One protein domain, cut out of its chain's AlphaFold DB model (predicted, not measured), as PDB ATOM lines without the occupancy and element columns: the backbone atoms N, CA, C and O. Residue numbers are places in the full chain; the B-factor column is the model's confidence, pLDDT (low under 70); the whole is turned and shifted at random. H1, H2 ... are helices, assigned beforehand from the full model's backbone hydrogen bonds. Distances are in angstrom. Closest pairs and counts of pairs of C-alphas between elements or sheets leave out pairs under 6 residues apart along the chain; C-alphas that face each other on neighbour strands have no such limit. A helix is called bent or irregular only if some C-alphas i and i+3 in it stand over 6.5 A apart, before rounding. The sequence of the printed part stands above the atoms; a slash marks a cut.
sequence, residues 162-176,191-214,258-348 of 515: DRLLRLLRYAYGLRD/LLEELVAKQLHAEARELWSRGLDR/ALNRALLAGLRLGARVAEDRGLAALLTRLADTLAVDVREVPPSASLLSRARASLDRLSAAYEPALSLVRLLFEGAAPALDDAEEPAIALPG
ATOM      1  N   ASP A 162      20.926  42.883 -30.907       79.94
ATOM      2  CA  ASP A 162      20.838  44.345 -30.806       79.94
ATOM      3  C   ASP A 162      20.374  44.996 -32.112       79.94
ATOM      4  O   ASP A 162      19.569  45.932 -32.121       79.94
ATOM      5  N   ARG A 163      20.893  44.488 -33.235       85.75
ATOM      6  CA  ARG A 163      20.550  44.963 -34.575       85.75
ATOM      7  C   ARG A 163      19.124  44.573 -34.922       85.75
ATOM      8  O   ARG A 163      18.361  45.409 -35.400       85.75
ATOM      9  N   LEU A 164      18.750  43.325 -34.654       85.56
ATOM     10  CA  LEU A 164      17.391  42.854 -34.872       85.56
ATOM     11  C   LEU A 164      16.387  43.693 -34.080       85.56
ATOM     12  O   LEU A 164      15.395  44.131 -34.649       85.56
ATOM     13  N   LEU A 165      16.667  43.989 -32.809       84.69
ATOM     14  CA  LEU A 165      15.792  44.801 -31.970       84.69
ATOM     15  C   LEU A 165      15.663  46.240 -32.487       84.69
ATOM     16  O   LEU A 165      14.547  46.756 -32.555       84.69
ATOM     17  N   ARG A 166      16.765  46.889 -32.891       88.12
ATOM     18  CA  ARG A 166      16.712  48.231 -33.503       88.12
ATOM     19  C   ARG A 166      15.887  48.238 -34.786       88.12
ATOM     20  O   ARG A 166      14.988  49.068 -34.931       88.12
ATOM     21  N   LEU A 167      16.148  47.294 -35.688       91.25
ATOM     22  CA  LEU A 167      15.414  47.175 -36.945       91.25
ATOM     23  C   LEU A 167      13.940  46.806 -36.716       91.25
ATOM     24  O   LEU A 167      13.084  47.307 -37.436       91.25
ATOM     25  N   LEU A 168      13.619  45.998 -35.700       90.69
ATOM     26  CA  LEU A 168      12.249  45.674 -35.287       90.69
ATOM     27  C   LEU A 168      11.509  46.919 -34.794       90.69
ATOM     28  O   LEU A 168      10.392  47.196 -35.236       90.69
ATOM     29  N   ARG A 169      12.141  47.705 -33.913       91.25
ATOM     30  CA  ARG A 169      11.566  48.965 -33.428       91.25
ATOM     31  C   ARG A 169      11.304  49.933 -34.564       91.25
ATOM     32  O   ARG A 169      10.215  50.506 -34.648       91.25
ATOM     33  N   TYR A 170      12.269  50.052 -35.472       92.94
ATOM     34  CA  TYR A 170      12.093  50.839 -36.674       92.94
ATOM     35  C   TYR A 170      10.960  50.281 -37.542       92.94
ATOM     36  O   TYR A 170      10.024  51.010 -37.820       92.94
ATOM     37  N   ALA A 171      10.936  49.004 -37.908       93.50
ATOM     38  CA  ALA A 171       9.909  48.452 -38.799       93.50
ATOM     39  C   ALA A 171       8.470  48.685 -38.295       93.50
ATOM     40  O   ALA A 171       7.589  49.009 -39.091       93.50
ATOM     41  N   TYR A 172       8.235  48.586 -36.981       91.88
ATOM     42  CA  TYR A 172       6.884  48.621 -36.402       91.88
ATOM     43  C   TYR A 172       6.519  49.906 -35.641       91.88
ATOM     44  O   TYR A 172       5.459  49.959 -35.022       91.88
ATOM     45  N   GLY A 173       7.345  50.958 -35.672       89.44
ATOM     46  CA  GLY A 173       6.988  52.210 -34.978       89.44
ATOM     47  C   GLY A 173       7.051  52.111 -33.463       89.44
ATOM     48  O   GLY A 173       6.314  52.814 -32.776       89.44
ATOM     49  N   LEU A 174       7.900  51.225 -32.951       88.69
ATOM     50  CA  LEU A 174       7.994  50.940 -31.526       88.69
ATOM     51  C   LEU A 174       8.900  51.970 -30.857       88.69
ATOM     52  O   LEU A 174       9.846  52.472 -31.468       88.69
ATOM     53  N   ARG A 175       8.625  52.274 -29.591       80.00
ATOM     54  CA  ARG A 175       9.474  53.188 -28.823       80.00
ATOM     55  C   ARG A 175      10.829  52.559 -28.526       80.00
ATOM     56  O   ARG A 175      10.935  51.342 -28.341       80.00
ATOM     57  N   ASP A 176      11.828  53.409 -28.339       75.50
ATOM     58  CA  ASP A 176      13.067  52.981 -27.713       75.50
ATOM     59  C   ASP A 176      12.822  52.639 -26.249       75.50
ATOM     60  O   ASP A 176      12.292  53.432 -25.468       75.50
ATOM     61  N   LEU A 191      15.954  35.104 -26.918       73.25
ATOM     62  CA  LEU A 191      15.145  34.712 -28.066       73.25
ATOM     63  C   LEU A 191      14.198  35.848 -28.495       73.25
ATOM     64  O   LEU A 191      13.762  36.683 -27.693       73.25
ATOM     65  N   LEU A 192      13.858  35.881 -29.784       80.81
ATOM     66  CA  LEU A 192      13.074  36.963 -30.384       80.81
ATOM     67  C   LEU A 192      11.686  37.111 -29.746       80.81
ATOM     68  O   LEU A 192      11.196  38.230 -29.578       80.81
ATOM     69  N   GLU A 193      11.064  36.010 -29.335       83.50
ATOM     70  CA  GLU A 193       9.824  36.023 -28.565       83.50
ATOM     71  C   GLU A 193       9.917  36.868 -27.290       83.50
ATOM     72  O   GLU A 193       8.988  37.618 -26.978       83.50
ATOM     73  N   GLU A 194      11.034  36.787 -26.563       85.00
ATOM     74  CA  GLU A 194      11.224  37.561 -25.345       85.00
ATOM     75  C   GLU A 194      11.355  39.043 -25.660       85.00
ATOM     76  O   GLU A 194      10.791  39.872 -24.950       85.00
ATOM     77  N   LEU A 195      12.077  39.390 -26.729       84.81
ATOM     78  CA  LEU A 195      12.222  40.773 -27.181       84.81
ATOM     79  C   LEU A 195      10.860  41.384 -27.530       84.81
ATOM     80  O   LEU A 195      10.535  42.487 -27.079       84.81
ATOM     81  N   VAL A 196      10.034  40.645 -28.275       89.75
ATOM     82  CA  VAL A 196       8.673  41.060 -28.642       89.75
ATOM     83  C   VAL A 196       7.791  41.192 -27.396       89.75
ATOM     84  O   VAL A 196       7.083  42.190 -27.250       89.75
ATOM     85  N   ALA A 197       7.853  40.238 -26.463       91.62
ATOM     86  CA  ALA A 197       7.074  40.261 -25.224       91.62
ATOM     87  C   ALA A 197       7.494  41.407 -24.278       91.62
ATOM     88  O   ALA A 197       6.634  42.104 -23.728       91.62
ATOM     89  N   LYS A 198       8.804  41.668 -24.139       90.56
ATOM     90  CA  LYS A 198       9.366  42.810 -23.389       90.56
ATOM     91  C   LYS A 198       8.896  44.133 -23.985       90.56
ATOM     92  O   LYS A 198       8.419  45.006 -23.256       90.56
ATOM     93  N   GLN A 199       8.967  44.276 -25.308       91.62
ATOM     94  CA  GLN A 199       8.491  45.478 -25.985       91.62
ATOM     95  C   GLN A 199       6.970  45.643 -25.837       91.62
ATOM     96  O   GLN A 199       6.514  46.750 -25.559       91.62
ATOM     97  N   LEU A 200       6.180  44.565 -25.933       95.44
ATOM     98  CA  LEU A 200       4.727  44.627 -25.731       95.44
ATOM     99  C   LEU A 200       4.387  45.127 -24.327       95.44
ATOM    100  O   LEU A 200       3.523  45.990 -24.183       95.44
ATOM    101  N   HIS A 201       5.075  44.619 -23.304       95.12
ATOM    102  CA  HIS A 201       4.896  45.086 -21.932       95.12
ATOM    103  C   HIS A 201       5.116  46.602 -21.821       95.12
ATOM    104  O   HIS A 201       4.308  47.304 -21.211       95.12
ATOM    105  N   ALA A 202       6.180  47.122 -22.436       93.12
ATOM    106  CA  ALA A 202       6.489  48.546 -22.408       93.12
ATOM    107  C   ALA A 202       5.456  49.402 -23.158       93.12
ATOM    108  O   ALA A 202       5.014  50.424 -22.630       93.12
ATOM    109  N   GLU A 203       5.025  48.979 -24.352       94.50
ATOM    110  CA  GLU A 203       3.975  49.678 -25.105       94.50
ATOM    111  C   GLU A 203       2.641  49.677 -24.343       94.50
ATOM    112  O   GLU A 203       1.970  50.706 -24.249       94.50
ATOM    113  N   ALA A 204       2.276  48.547 -23.734       95.44
ATOM    114  CA  ALA A 204       1.050  48.412 -22.956       95.44
ATOM    115  C   ALA A 204       1.062  49.276 -21.683       95.44
ATOM    116  O   ALA A 204       0.052  49.895 -21.348       95.44
ATOM    117  N   ARG A 205       2.204  49.366 -20.988       94.12
ATOM    118  CA  ARG A 205       2.355  50.239 -19.812       94.12
ATOM    119  C   ARG A 205       2.188  51.711 -20.144       94.12
ATOM    120  O   ARG A 205       1.626  52.447 -19.339       94.12
ATOM    121  N   GLU A 206       2.643  52.140 -21.314       91.31
ATOM    122  CA  GLU A 206       2.392  53.510 -21.749       91.31
ATOM    123  C   GLU A 206       0.924  53.748 -22.084       91.31
ATOM    124  O   GLU A 206       0.365  54.784 -21.738       91.31
ATOM    125  N   LEU A 207       0.274  52.810 -22.771       93.06
ATOM    126  CA  LEU A 207      -1.158  52.939 -23.041       93.06
ATOM    127  C   LEU A 207      -1.949  53.061 -21.739       93.06
ATOM    128  O   LEU A 207      -2.861  53.880 -21.643       93.06
ATOM    129  N   TRP A 208      -1.546  52.303 -20.720       90.38
ATOM    130  CA  TRP A 208      -2.100  52.420 -19.380       90.38
ATOM    131  C   TRP A 208      -1.839  53.798 -18.755       90.38
ATOM    132  O   TRP A 208      -2.770  54.414 -18.239       90.38
ATOM    133  N   SER A 209      -0.606  54.319 -18.831       89.44
ATOM    134  CA  SER A 209      -0.243  55.624 -18.252       89.44
ATOM    135  C   SER A 209      -0.980  56.797 -18.912       89.44
ATOM    136  O   SER A 209      -1.348  57.755 -18.234       89.44
ATOM    137  N   ARG A 210      -1.246  56.707 -20.220       87.44
ATOM    138  CA  ARG A 210      -2.003  57.707 -20.994       87.44
ATOM    139  C   ARG A 210      -3.520  57.597 -20.826       87.44
ATOM    140  O   ARG A 210      -4.236  58.540 -21.163       87.44
ATOM    141  N   GLY A 211      -3.998  56.470 -20.307       89.19
ATOM    142  CA  GLY A 211      -5.409  56.120 -20.219       89.19
ATOM    143  C   GLY A 211      -5.871  55.270 -21.403       89.19
ATOM    144  O   GLY A 211      -5.609  55.580 -22.568       89.19
ATOM    145  N   LEU A 212      -6.592  54.192 -21.092       91.75
ATOM    146  CA  LEU A 212      -7.073  53.246 -22.094       91.75
ATOM    147  C   LEU A 212      -8.199  53.819 -22.968       91.75
ATOM    148  O   LEU A 212      -8.904  54.759 -22.585       91.75
ATOM    149  N   ASP A 213      -8.395  53.219 -24.150       91.19
ATOM    150  CA  ASP A 213      -9.501  53.590 -25.030       91.19
ATOM    151  C   ASP A 213     -10.832  53.339 -24.320       91.19
ATOM    152  O   ASP A 213     -11.053  52.291 -23.712       91.19
ATOM    153  N   ARG A 214     -11.732  54.316 -24.412       90.31
ATOM    154  CA  ARG A 214     -13.030  54.289 -23.746       90.31
ATOM    155  C   ARG A 214     -14.113  54.656 -24.742       90.31
ATOM    156  O   ARG A 214     -14.191  55.811 -25.166       90.31
ATOM    157  N   ALA A 258     -12.712  46.748 -28.645       94.06
ATOM    158  CA  ALA A 258     -11.944  45.803 -29.464       94.06
ATOM    159  C   ALA A 258     -10.421  45.990 -29.310       94.06
ATOM    160  O   ALA A 258      -9.689  45.002 -29.330       94.06
ATOM    161  N   LEU A 259      -9.965  47.234 -29.119       96.31
ATOM    162  CA  LEU A 259      -8.557  47.576 -28.907       96.31
ATOM    163  C   LEU A 259      -8.044  46.982 -27.591       96.31
ATOM    164  O   LEU A 259      -7.046  46.264 -27.585       96.31
ATOM    165  N   ASN A 260      -8.772  47.208 -26.495       96.81
ATOM    166  CA  ASN A 260      -8.355  46.762 -25.167       96.81
ATOM    167  C   ASN A 260      -8.471  45.242 -25.016       96.81
ATOM    168  O   ASN A 260      -7.598  44.620 -24.419       96.81
ATOM    169  N   ARG A 261      -9.489  44.620 -25.624       96.94
ATOM    170  CA  ARG A 261      -9.608  43.153 -25.689       96.94
ATOM    171  C   ARG A 261      -8.444  42.513 -26.440       96.94
ATOM    172  O   ARG A 261      -7.928  41.489 -26.005       96.94
ATOM    173  N   ALA A 262      -8.024  43.106 -27.560       97.44
ATOM    174  CA  ALA A 262      -6.864  42.631 -28.309       97.44
ATOM    175  C   ALA A 262      -5.565  42.808 -27.510       97.44
ATOM    176  O   ALA A 262      -4.756  41.885 -27.465       97.44
ATOM    177  N   LEU A 263      -5.393  43.948 -26.833       97.75
ATOM    178  CA  LEU A 263      -4.255  44.193 -25.947       97.75
ATOM    179  C   LEU A 263      -4.191  43.163 -24.810       97.75
ATOM    180  O   LEU A 263      -3.150  42.547 -24.605       97.75
ATOM    181  N   LEU A 264      -5.314  42.923 -24.127       98.06
ATOM    182  CA  LEU A 264      -5.436  41.927 -23.061       98.06
ATOM    183  C   LEU A 264      -5.086  40.516 -23.556       98.06
ATOM    184  O   LEU A 264      -4.242  39.844 -22.961       98.06
ATOM    185  N   ALA A 265      -5.664  40.091 -24.683       96.44
ATOM    186  CA  ALA A 265      -5.352  38.799 -25.294       96.44
ATOM    187  C   ALA A 265      -3.860  38.676 -25.651       96.44
ATOM    188  O   ALA A 265      -3.253  37.622 -25.451       96.44
ATOM    189  N   GLY A 266      -3.251  39.760 -26.134       96.06
ATOM    190  CA  GLY A 266      -1.828  39.824 -26.437       96.06
ATOM    191  C   GLY A 266      -0.921  39.743 -25.215       96.06
ATOM    192  O   GLY A 266       0.079  39.038 -25.263       96.06
ATOM    193  N   LEU A 267      -1.273  40.402 -24.108       97.31
ATOM    194  CA  LEU A 267      -0.523  40.313 -22.850       97.31
ATOM    195  C   LEU A 267      -0.550  38.890 -22.282       97.31
ATOM    196  O   LEU A 267       0.492  38.366 -21.888       97.31
ATOM    197  N   ARG A 268      -1.720  38.235 -22.306       95.50
ATOM    198  CA  ARG A 268      -1.861  36.818 -21.929       95.50
ATOM    199  C   ARG A 268      -1.034  35.912 -22.837       95.50
ATOM    200  O   ARG A 268      -0.385  34.990 -22.356       95.50
ATOM    201  N   LEU A 269      -1.036  36.176 -24.144       92.81
ATOM    202  CA  LEU A 269      -0.224  35.422 -25.092       92.81
ATOM    203  C   LEU A 269       1.274  35.617 -24.832       92.81
ATOM    204  O   LEU A 269       1.984  34.629 -24.701       92.81
ATOM    205  N   GLY A 270       1.739  36.858 -24.673       92.88
ATOM    206  CA  GLY A 270       3.137  37.157 -24.363       92.88
ATOM    207  C   GLY A 270       3.606  36.493 -23.067       92.88
ATOM    208  O   GLY A 270       4.707  35.958 -23.029       92.88
ATOM    209  N   ALA A 271       2.757  36.452 -22.035       92.56
ATOM    210  CA  ALA A 271       3.070  35.762 -20.784       92.56
ATOM    211  C   ALA A 271       3.252  34.244 -20.956       92.56
ATOM    212  O   ALA A 271       4.036  33.650 -20.226       92.56
ATOM    213  N   ARG A 272       2.542  33.619 -21.909       88.75
ATOM    214  CA  ARG A 272       2.681  32.185 -22.220       88.75
ATOM    215  C   ARG A 272       3.919  31.865 -23.052       88.75
ATOM    216  O   ARG A 272       4.406  30.746 -22.973       88.75
ATOM    217  N   VAL A 273       4.377  32.810 -23.871       85.62
ATOM    218  CA  VAL A 273       5.540  32.616 -24.749       85.62
ATOM    219  C   VAL A 273       6.856  32.954 -24.026       85.62
ATOM    220  O   VAL A 273       7.885  32.355 -24.321       85.62
ATOM    221  N   ALA A 274       6.835  33.886 -23.069       85.94
ATOM    222  CA  ALA A 274       8.019  34.285 -22.311       85.94
ATOM    223  C   ALA A 274       8.604  33.130 -21.473       85.94
ATOM    224  O   ALA A 274       7.896  32.525 -20.667       85.94
ATOM    225  N   GLU A 275       9.909  32.876 -21.611       80.69
ATOM    226  CA  GLU A 275      10.643  31.935 -20.748       80.69
ATOM    227  C   GLU A 275      11.020  32.562 -19.410       80.69
ATOM    228  O   GLU A 275      10.899  31.926 -18.356       80.69
ATOM    229  N   ASP A 276      11.442  33.829 -19.439       85.56
ATOM    230  CA  ASP A 276      11.693  34.606 -18.235       85.56
ATOM    231  C   ASP A 276      10.413  34.720 -17.383       85.56
ATOM    232  O   ASP A 276       9.437  35.405 -17.716       85.56
ATOM    233  N   ARG A 277      10.438  34.058 -16.221       88.44
ATOM    234  CA  ARG A 277       9.321  34.037 -15.262       88.44
ATOM    235  C   ARG A 277       8.983  35.424 -14.715       88.44
ATOM    236  O   ARG A 277       7.826  35.676 -14.375       88.44
ATOM    237  N   GLY A 278       9.968  36.312 -14.603       91.06
ATOM    238  CA  GLY A 278       9.779  37.700 -14.198       91.06
ATOM    239  C   GLY A 278       8.996  38.485 -15.245       91.06
ATOM    240  O   GLY A 278       8.002  39.131 -14.910       91.06
ATOM    241  N   LEU A 279       9.375  38.371 -16.519       90.06
ATOM    242  CA  LEU A 279       8.643  38.964 -17.638       90.06
ATOM    243  C   LEU A 279       7.218  38.406 -17.742       90.06
ATOM    244  O   LEU A 279       6.263  39.181 -17.844       90.06
ATOM    245  N   ALA A 280       7.058  37.083 -17.664       92.12
ATOM    246  CA  ALA A 280       5.750  36.432 -17.685       92.12
ATOM    247  C   ALA A 280       4.846  36.935 -16.546       92.12
ATOM    248  O   ALA A 280       3.672  37.251 -16.768       92.12
ATOM    249  N   ALA A 281       5.392  37.095 -15.337       95.50
ATOM    250  CA  ALA A 281       4.670  37.666 -14.202       95.50
ATOM    251  C   ALA A 281       4.297  39.144 -14.419       95.50
ATOM    252  O   ALA A 281       3.185  39.547 -14.080       95.50
ATOM    253  N   LEU A 282       5.187  39.957 -14.998       96.06
ATOM    254  CA  LEU A 282       4.911  41.364 -15.313       96.06
ATOM    255  C   LEU A 282       3.787  41.522 -16.347       96.06
ATOM    256  O   LEU A 282       2.907  42.369 -16.176       96.06
ATOM    257  N   LEU A 283       3.798  40.704 -17.399       96.94
ATOM    258  CA  LEU A 283       2.740  40.659 -18.411       96.94
ATOM    259  C   LEU A 283       1.409  40.195 -17.813       96.94
ATOM    260  O   LEU A 283       0.379  40.821 -18.058       96.94
ATOM    261  N   THR A 284       1.445  39.152 -16.979       97.25
ATOM    262  CA  THR A 284       0.262  38.596 -16.303       97.25
ATOM    263  C   THR A 284      -0.388  39.623 -15.381       97.25
ATOM    264  O   THR A 284      -1.583  39.860 -15.494       97.25
ATOM    265  N   ARG A 285       0.395  40.315 -14.542       97.44
ATOM    266  CA  ARG A 285      -0.117  41.369 -13.647       97.44
ATOM    267  C   ARG A 285      -0.793  42.505 -14.411       97.44
ATOM    268  O   ARG A 285      -1.849  42.982 -13.999       97.44
ATOM    269  N   LEU A 286      -0.193  42.948 -15.518       96.88
ATOM    270  CA  LEU A 286      -0.802  43.981 -16.353       96.88
ATOM    271  C   LEU A 286      -2.105  43.472 -16.984       96.88
ATOM    272  O   LEU A 286      -3.108  44.176 -16.939       96.88
ATOM    273  N   ALA A 287      -2.118  42.237 -17.495       97.44
ATOM    274  CA  ALA A 287      -3.324  41.601 -18.024       97.44
ATOM    275  C   ALA A 287      -4.442  41.495 -16.971       97.44
ATOM    276  O   ALA A 287      -5.567  41.891 -17.257       97.44
ATOM    277  N   ASP A 288      -4.134  41.043 -15.752       97.12
ATOM    278  CA  ASP A 288      -5.101  40.948 -14.646       97.12
ATOM    279  C   ASP A 288      -5.706  42.313 -14.305       97.12
ATOM    280  O   ASP A 288      -6.899  42.417 -14.030       97.12
ATOM    281  N   THR A 289      -4.896  43.372 -14.376       95.12
ATOM    282  CA  THR A 289      -5.362  44.742 -14.135       95.12
ATOM    283  C   THR A 289      -6.351  45.188 -15.218       95.12
ATOM    284  O   THR A 289      -7.393  45.753 -14.900       95.12
ATOM    285  N   LEU A 290      -6.069  44.897 -16.495       94.94
ATOM    286  CA  LEU A 290      -6.996  45.179 -17.600       94.94
ATOM    287  C   LEU A 290      -8.280  44.337 -17.505       94.94
ATOM    288  O   LEU A 290      -9.359  44.827 -17.834       94.94
ATOM    289  N   ALA A 291      -8.172  43.084 -17.061       96.19
ATOM    290  CA  ALA A 291      -9.281  42.131 -17.013       96.19
ATOM    291  C   ALA A 291     -10.405  42.521 -16.031       96.19
ATOM    292  O   ALA A 291     -11.494  41.956 -16.101       96.19
ATOM    293  N   VAL A 292     -10.169  43.499 -15.147       94.88
ATOM    294  CA  VAL A 292     -11.197  44.056 -14.250       94.88
ATOM    295  C   VAL A 292     -12.342  44.697 -15.043       94.88
ATOM    296  O   VAL A 292     -13.510  44.454 -14.741       94.88
ATOM    297  N   ASP A 293     -12.016  45.478 -16.077       93.12
ATOM    298  CA  ASP A 293     -12.985  46.259 -16.863       93.12
ATOM    299  C   ASP A 293     -13.097  45.806 -18.329       93.12
ATOM    300  O   ASP A 293     -13.988  46.249 -19.065       93.12
ATOM    301  N   VAL A 294     -12.204  44.917 -18.771       95.81
ATOM    302  CA  VAL A 294     -12.112  44.432 -20.150       95.81
ATOM    303  C   VAL A 294     -12.348  42.933 -20.185       95.81
ATOM    304  O   VAL A 294     -11.713  42.159 -19.476       95.81
ATOM    305  N   ARG A 295     -13.245  42.493 -21.067       94.81
ATOM    306  CA  ARG A 295     -13.568  41.073 -21.187       94.81
ATOM    307  C   ARG A 295     -12.425  40.289 -21.817       94.81
ATOM    308  O   ARG A 295     -11.960  40.634 -22.905       94.81
ATOM    309  N   GLU A 296     -12.073  39.162 -21.212       94.75
ATOM    310  CA  GLU A 296     -11.155  38.210 -21.827       94.75
ATOM    311  C   GLU A 296     -11.786  37.515 -23.037       94.75
ATOM    312  O   GLU A 296     -12.926  37.043 -23.010       94.75
ATOM    313  N   VAL A 297     -11.025  37.472 -24.125       91.19
ATOM    314  CA  VAL A 297     -11.378  36.776 -25.361       91.19
ATOM    315  C   VAL A 297     -10.136  36.055 -25.886       91.19
ATOM    316  O   VAL A 297      -9.038  36.613 -25.797       91.19
ATOM    317  N   PRO A 298     -10.273  34.848 -26.461       87.88
ATOM    318  CA  PRO A 298      -9.147  34.179 -27.093       87.88
ATOM    319  C   PRO A 298      -8.547  35.040 -28.217       87.88
ATOM    320  O   PRO A 298      -9.299  35.685 -28.968       87.88
ATOM    321  N   PRO A 299      -7.211  35.062 -28.367       87.44
ATOM    322  CA  PRO A 299      -6.588  35.738 -29.492       87.44
ATOM    323  C   PRO A 299      -7.034  35.063 -30.794       87.44
ATOM    324  O   PRO A 299      -7.041  33.842 -30.910       87.44
ATOM    325  N   SER A 300      -7.452  35.861 -31.774       89.50
ATOM    326  CA  SER A 300      -7.863  35.362 -33.089       89.50
ATOM    327  C   SER A 300      -7.604  36.401 -34.171       89.50
ATOM    328  O   SER A 300      -7.672  37.608 -33.918       89.50
ATOM    329  N   ALA A 301      -7.416  35.946 -35.411       89.25
ATOM    330  CA  ALA A 301      -7.257  36.834 -36.564       89.25
ATOM    331  C   ALA A 301      -8.432  37.824 -36.705       89.25
ATOM    332  O   ALA A 301      -8.239  38.988 -37.066       89.25
ATOM    333  N   SER A 302      -9.652  37.390 -36.363       91.94
ATOM    334  CA  SER A 302     -10.851  38.237 -36.392       91.94
ATOM    335  C   SER A 302     -10.826  39.349 -35.335       91.94
ATOM    336  O   SER A 302     -11.217  40.483 -35.619       91.94
ATOM    337  N   LEU A 303     -10.344  39.056 -34.120       93.81
ATOM    338  CA  LEU A 303     -10.185  40.045 -33.058       93.81
ATOM    339  C   LEU A 303      -9.171  41.110 -33.469       93.81
ATOM    340  O   LEU A 303      -9.489  42.296 -33.409       93.81
ATOM    341  N   LEU A 304      -8.000  40.686 -33.950       94.44
ATOM    342  CA  LEU A 304      -6.924  41.592 -34.355       94.44
ATOM    343  C   LEU A 304      -7.327  42.465 -35.545       94.44
ATOM    344  O   LEU A 304      -7.093  43.672 -35.533       94.44
ATOM    345  N   SER A 305      -8.009  41.886 -36.537       94.00
ATOM    346  CA  SER A 305      -8.502  42.636 -37.700       94.00
ATOM    347  C   SER A 305      -9.538  43.689 -37.299       94.00
ATOM    348  O   SER A 305      -9.479  44.824 -37.767       94.00
ATOM    349  N   ARG A 306     -10.465  43.350 -36.390       94.12
ATOM    350  CA  ARG A 306     -11.445  44.313 -35.863       94.12
ATOM    351  C   ARG A 306     -10.793  45.405 -35.021       94.12
ATOM    352  O   ARG A 306     -11.170  46.565 -35.164       94.12
ATOM    353  N   ALA A 307      -9.830  45.056 -34.166       95.44
ATOM    354  CA  ALA A 307      -9.082  46.026 -33.371       95.44
ATOM    355  C   ALA A 307      -8.351  47.014 -34.288       95.44
ATOM    356  O   ALA A 307      -8.557  48.219 -34.172       95.44
ATOM    357  N   ARG A 308      -7.612  46.514 -35.285       94.69
ATOM    358  CA  ARG A 308      -6.916  47.347 -36.275       94.69
ATOM    359  C   ARG A 308      -7.872  48.263 -37.042       94.69
ATOM    360  O   ARG A 308      -7.565  49.436 -37.218       94.69
ATOM    361  N   ALA A 309      -9.027  47.751 -37.468       94.19
ATOM    362  CA  ALA A 309     -10.045  48.532 -38.176       94.19
ATOM    363  C   ALA A 309     -10.744  49.583 -37.294       94.19
ATOM    364  O   ALA A 309     -11.372  50.497 -37.821       94.19
ATOM    365  N   SER A 310     -10.649  49.455 -35.967       92.62
ATOM    366  CA  SER A 310     -11.211  50.410 -35.003       92.62
ATOM    367  C   SER A 310     -10.258  51.566 -34.683       92.62
ATOM    368  O   SER A 310     -10.631  52.458 -33.920       92.62
ATOM    369  N   LEU A 311      -9.033  51.542 -35.216       94.12
ATOM    370  CA  LEU A 311      -8.065  52.606 -35.001       94.12
ATOM    371  C   LEU A 311      -8.481  53.877 -35.733       94.12
ATOM    372  O   LEU A 311      -8.881  53.873 -36.895       94.12
ATOM    373  N   ASP A 312      -8.332  54.981 -35.025       92.44
ATOM    374  CA  ASP A 312      -8.603  56.332 -35.479       92.44
ATOM    375  C   ASP A 312      -7.498  57.267 -34.967       92.44
ATOM    376  O   ASP A 312      -6.557  56.855 -34.284       92.44
ATOM    377  N   ARG A 313      -7.605  58.561 -35.283       91.00
ATOM    378  CA  ARG A 313      -6.610  59.555 -34.855       91.00
ATOM    379  C   ARG A 313      -6.448  59.626 -33.328       91.00
ATOM    380  O   ARG A 313      -5.378  60.002 -32.865       91.00
ATOM    381  N   LEU A 314      -7.485  59.292 -32.556       89.56
ATOM    382  CA  LEU A 314      -7.466  59.353 -31.088       89.56
ATOM    383  C   LEU A 314      -6.843  58.099 -30.464       89.56
ATOM    384  O   LEU A 314      -6.284  58.168 -29.375       89.56
ATOM    385  N   SER A 315      -6.906  56.970 -31.167       92.44
ATOM    386  CA  SER A 315      -6.383  55.673 -30.728       92.44
ATOM    387  C   SER A 315      -5.089  55.262 -31.434       92.44
ATOM    388  O   SER A 315      -4.589  54.170 -31.190       92.44
ATOM    389  N   ALA A 316      -4.486  56.141 -32.244       91.19
ATOM    390  CA  ALA A 316      -3.247  55.874 -32.983       91.19
ATOM    391  C   ALA A 316      -2.087  55.363 -32.101       91.19
ATOM    392  O   ALA A 316      -1.249  54.599 -32.568       91.19
ATOM    393  N   ALA A 317      -2.067  55.717 -30.811       91.88
ATOM    394  CA  ALA A 317      -1.081  55.215 -29.852       91.88
ATOM    395  C   ALA A 317      -1.149  53.690 -29.620       91.88
ATOM    396  O   ALA A 317      -0.174  53.123 -29.139       91.88
ATOM    397  N   TYR A 318      -2.262  53.021 -29.953       95.25
ATOM    398  CA  TYR A 318      -2.406  51.561 -29.853       95.25
ATOM    399  C   TYR A 318      -1.677  50.807 -30.966       95.25
ATOM    400  O   TYR A 318      -1.445  49.608 -30.821       95.25
ATOM    401  N   GLU A 319      -1.324  51.479 -32.066       93.88
ATOM    402  CA  GLU A 319      -0.699  50.859 -33.240       93.88
ATOM    403  C   GLU A 319       0.523  49.987 -32.897       93.88
ATOM    404  O   GLU A 319       0.549  48.830 -33.331       93.88
ATOM    405  N   PRO A 320       1.502  50.456 -32.091       94.25
ATOM    406  CA  PRO A 320       2.695  49.668 -31.782       94.25
ATOM    407  C   PRO A 320       2.358  48.415 -30.969       94.25
ATOM    408  O   PRO A 320       2.793  47.312 -31.301       94.25
ATOM    409  N   ALA A 321       1.515  48.559 -29.939       95.56
ATOM    410  CA  ALA A 321       1.102  47.439 -29.102       95.56
ATOM    411  C   ALA A 321       0.327  46.397 -29.919       95.56
ATOM    412  O   ALA A 321       0.646  45.214 -29.864       95.56
ATOM    413  N   LEU A 322      -0.649  46.819 -30.733       96.06
ATOM    414  CA  LEU A 322      -1.432  45.901 -31.565       96.06
ATOM    415  C   LEU A 322      -0.589  45.209 -32.644       96.06
ATOM    416  O   LEU A 322      -0.855  44.049 -32.961       96.06
ATOM    417  N   SER A 323       0.433  45.886 -33.173       94.94
ATOM    418  CA  SER A 323       1.411  45.282 -34.084       94.94
ATOM    419  C   SER A 323       2.170  44.151 -33.392       94.94
ATOM    420  O   SER A 323       2.235  43.048 -33.925       94.94
ATOM    421  N   LEU A 324       2.649  44.375 -32.164       95.00
ATOM    422  CA  LEU A 324       3.325  43.349 -31.359       95.00
ATOM    423  C   LEU A 324       2.402  42.188 -30.985       95.00
ATOM    424  O   LEU A 324       2.804  41.033 -31.088       95.00
ATOM    425  N   VAL A 325       1.146  42.469 -30.620       95.69
ATOM    426  CA  VAL A 325       0.145  41.417 -30.384       95.69
ATOM    427  C   VAL A 325      -0.055  40.566 -31.637       95.69
ATOM    428  O   VAL A 325      -0.149  39.344 -31.542       95.69
ATOM    429  N   ARG A 326      -0.106  41.193 -32.818       94.38
ATOM    430  CA  ARG A 326      -0.235  40.479 -34.090       94.38
ATOM    431  C   ARG A 326       0.985  39.608 -34.378       94.38
ATOM    432  O   ARG A 326       0.791  38.464 -34.767       94.38
ATOM    433  N   LEU A 327       2.196  40.102 -34.116       93.00
ATOM    434  CA  LEU A 327       3.429  39.319 -34.252       93.00
ATOM    435  C   LEU A 327       3.448  38.113 -33.309       93.00
ATOM    436  O   LEU A 327       3.735  37.004 -33.751       93.00
ATOM    437  N   LEU A 328       3.075  38.308 -32.038       92.44
ATOM    438  CA  LEU A 328       2.942  37.213 -31.072       92.44
ATOM    439  C   LEU A 328       1.928  36.168 -31.545       92.44
ATOM    440  O   LEU A 328       2.200  34.973 -31.490       92.44
ATOM    441  N   PHE A 329       0.771  36.621 -32.033       92.00
ATOM    442  CA  PHE A 329      -0.287  35.740 -32.519       92.00
ATOM    443  C   PHE A 329       0.136  34.935 -33.747       92.00
ATOM    444  O   PHE A 329      -0.036  33.724 -33.749       92.00
ATOM    445  N   GLU A 330       0.707  35.570 -34.772       89.44
ATOM    446  CA  GLU A 330       1.155  34.883 -35.993       89.44
ATOM    447  C   GLU A 330       2.306  33.907 -35.705       89.44
ATOM    448  O   GLU A 330       2.336  32.786 -36.225       89.44
ATOM    449  N   GLY A 331       3.221  34.295 -34.813       87.56
ATOM    450  CA  GLY A 331       4.325  33.435 -34.412       87.56
ATOM    451  C   GLY A 331       3.892  32.231 -33.574       87.56
ATOM    452  O   GLY A 331       4.464  31.157 -33.740       87.56
ATOM    453  N   ALA A 332       2.840  32.364 -32.763       85.69
ATOM    454  CA  ALA A 332       2.252  31.270 -31.986       85.69
ATOM    455  C   ALA A 332       1.125  30.511 -32.720       85.69
ATOM    456  O   ALA A 332       0.644  29.504 -32.214       85.69
ATOM    457  N   ALA A 333       0.670  30.957 -33.896       71.88
ATOM    458  CA  ALA A 333      -0.499  30.390 -34.584       71.88
ATOM    459  C   ALA A 333      -0.470  28.858 -34.809       71.88
ATOM    460  O   ALA A 333      -1.485  28.228 -34.516       71.88
ATOM    461  N   PRO A 334       0.651  28.212 -35.207       65.06
ATOM    462  CA  PRO A 334       0.683  26.762 -35.437       65.06
ATOM    463  C   PRO A 334       0.424  25.955 -34.169       65.06
ATOM    464  O   PRO A 334       0.113  24.773 -34.250       65.06
ATOM    465  N   ALA A 335       0.593  26.593 -33.009       59.19
ATOM    466  CA  ALA A 335       0.396  26.036 -31.684       59.19
ATOM    467  C   ALA A 335      -1.030  26.262 -31.139       59.19
ATOM    468  O   ALA A 335      -1.402  25.647 -30.145       59.19
ATOM    469  N   LEU A 336      -1.815  27.164 -31.743       58.06
ATOM    470  CA  LEU A 336      -3.116  27.602 -31.222       58.06
ATOM    471  C   LEU A 336      -4.310  26.832 -31.807       58.06
ATOM    472  O   LEU A 336      -5.344  26.766 -31.145       58.06
ATOM    473  N   ASP A 337      -4.177  26.243 -32.997       55.12
ATOM    474  CA  ASP A 337      -5.293  25.582 -33.693       55.12
ATOM    475  C   ASP A 337      -5.636  24.173 -33.149       55.12
ATOM    476  O   ASP A 337      -6.721  23.674 -33.432       55.12
ATOM    477  N   ASP A 338      -4.772  23.567 -32.316       47.78
ATOM    478  CA  ASP A 338      -4.981  22.233 -31.698       47.78
ATOM    479  C   ASP A 338      -5.459  22.262 -30.240       47.78
ATOM    480  O   ASP A 338      -5.683  21.214 -29.628       47.78
ATOM    481  N   ALA A 339      -5.597  23.441 -29.636       47.72
ATOM    482  CA  ALA A 339      -5.949  23.539 -28.227       47.72
ATOM    483  C   ALA A 339      -7.467  23.359 -28.022       47.72
ATOM    484  O   ALA A 339      -8.196  24.335 -27.852       47.72
ATOM    485  N   GLU A 340      -7.951  22.109 -27.989       41.00
ATOM    486  CA  GLU A 340      -9.284  21.791 -27.434       41.00
ATOM    487  C   GLU A 340      -9.387  22.218 -25.954       41.00
ATOM    488  O   GLU A 340     -10.470  22.543 -25.467       41.00
ATOM    489  N   GLU A 341      -8.246  22.319 -25.259       42.53
ATOM    490  CA  GLU A 341      -8.137  22.864 -23.909       42.53
ATOM    491  C   GLU A 341      -7.226  24.111 -23.861       42.53
ATOM    492  O   GLU A 341      -6.050  24.034 -24.224       42.53
ATOM    493  N   PRO A 342      -7.696  25.258 -23.323       43.00
ATOM    494  CA  PRO A 342      -6.921  26.505 -23.196       43.00
ATOM    495  C   PRO A 342      -5.650  26.436 -22.322       43.00
ATOM    496  O   PRO A 342      -4.987  27.462 -22.145       43.00
ATOM    497  N   ALA A 343      -5.347  25.275 -21.732       44.28
ATOM    498  CA  ALA A 343      -4.376  25.088 -20.653       44.28
ATOM    499  C   ALA A 343      -3.051  24.420 -21.074       44.28
ATOM    500  O   ALA A 343      -2.154  24.302 -20.240       44.28
ATOM    501  N   ILE A 344      -2.897  23.993 -22.332       45.75
ATOM    502  CA  ILE A 344      -1.650  23.366 -22.799       45.75
ATOM    503  C   ILE A 344      -0.596  24.454 -23.074       45.75
ATOM    504  O   ILE A 344      -0.900  25.511 -23.636       45.75
ATOM    505  N   ALA A 345       0.646  24.205 -22.644       57.28
ATOM    506  CA  ALA A 345       1.805  25.025 -22.989       57.28
ATOM    507  C   ALA A 345       1.905  25.164 -24.515       57.28
ATOM    508  O   ALA A 345       1.731  24.187 -25.237       57.28
ATOM    509  N   LEU A 346       2.165  26.376 -25.010       59.28
ATOM    510  CA  LEU A 346       2.347  26.582 -26.445       59.28
ATOM    511  C   LEU A 346       3.561  25.763 -26.899       59.28
ATOM    512  O   LEU A 346       4.643  26.014 -26.367       59.28
ATOM    513  N   PRO A 347       3.432  24.838 -27.872       63.25
ATOM    514  CA  PRO A 347       4.578  24.106 -28.397       63.25
ATOM    515  C   PRO A 347       5.649  25.012 -29.004       63.25
ATOM    516  O   PRO A 347       6.746  24.544 -29.228       63.25
ATOM    517  N   GLY A 348       5.411  26.302 -29.263       78.38
ATOM    518  CA  GLY A 348       6.492  27.203 -29.661       78.38
ATOM    519  C   GLY A 348       6.049  28.546 -30.220       78.38
ATOM    520  O   GLY A 348       4.857  28.852 -30.307       78.38
TER     521      GLY A 348
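This is residues 162 to 176, 191 to 214 and 258 to 348 of the 515 residues of an uncharacterized protein of Polyangium sp. SDU3-1 (UniProt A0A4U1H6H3). H3 is the core of a rounded body of helices, with H2 and H4 beside it in an up-and-down bundle, each running against the one before. H6 crosses H3 on another side, H5 folds beside H6, and H1 lies at the edge. The 130 printed residues hold six named helices, H1 to H6, and no named strand: all helix, compact, radius of gyration of the C-alphas 13.8 A, spans 38 by 36 by 25 A.

Start at H1, residues 162 to 172, close to but not clearly touching H2, residues 192 to 210; the closest C-alphas, of Leu 165 and Leu 195, are 7.2 A apart. Next find the hub H3, residues 258 to 273, in a hairpin with H4, residues 277 to 290, the closest C-alphas, of Ala 271 and Ala 280, 4.2 A apart. H5, residues 301 to 309, touches H3 at residues 258 to 262 alone, closest at C-alphas Ala 307 and Leu 259, 4.8 A. H6, residues 316 to 336, touches H3 at a steep tilt of 48 degrees, closest at C-alphas Val 325 and Gly 266, 4.7 A. Every O i to N i+4 pair is within hydrogen-bond range in H1 to H5, and 13 of 17 in H6, which is irregular: C-alphas 331 and 334 are 7.7 A apart.

Find C-alpha 162 at (20.838, 44.345, -30.806), where H1 begins, and C-alpha 336 at (-3.116, 27.602, -31.222), where H6 ends. From first to last C-alpha, H2 measures 27.3 A, H3 22.4 A and H6 28.3 A.

Residues 177 to 190 and 215 to 257 are not printed; the C-alphas across these cuts are 18.4 A and 10.3 A apart. Look for pLDDT under 70 at residues 334 to 347.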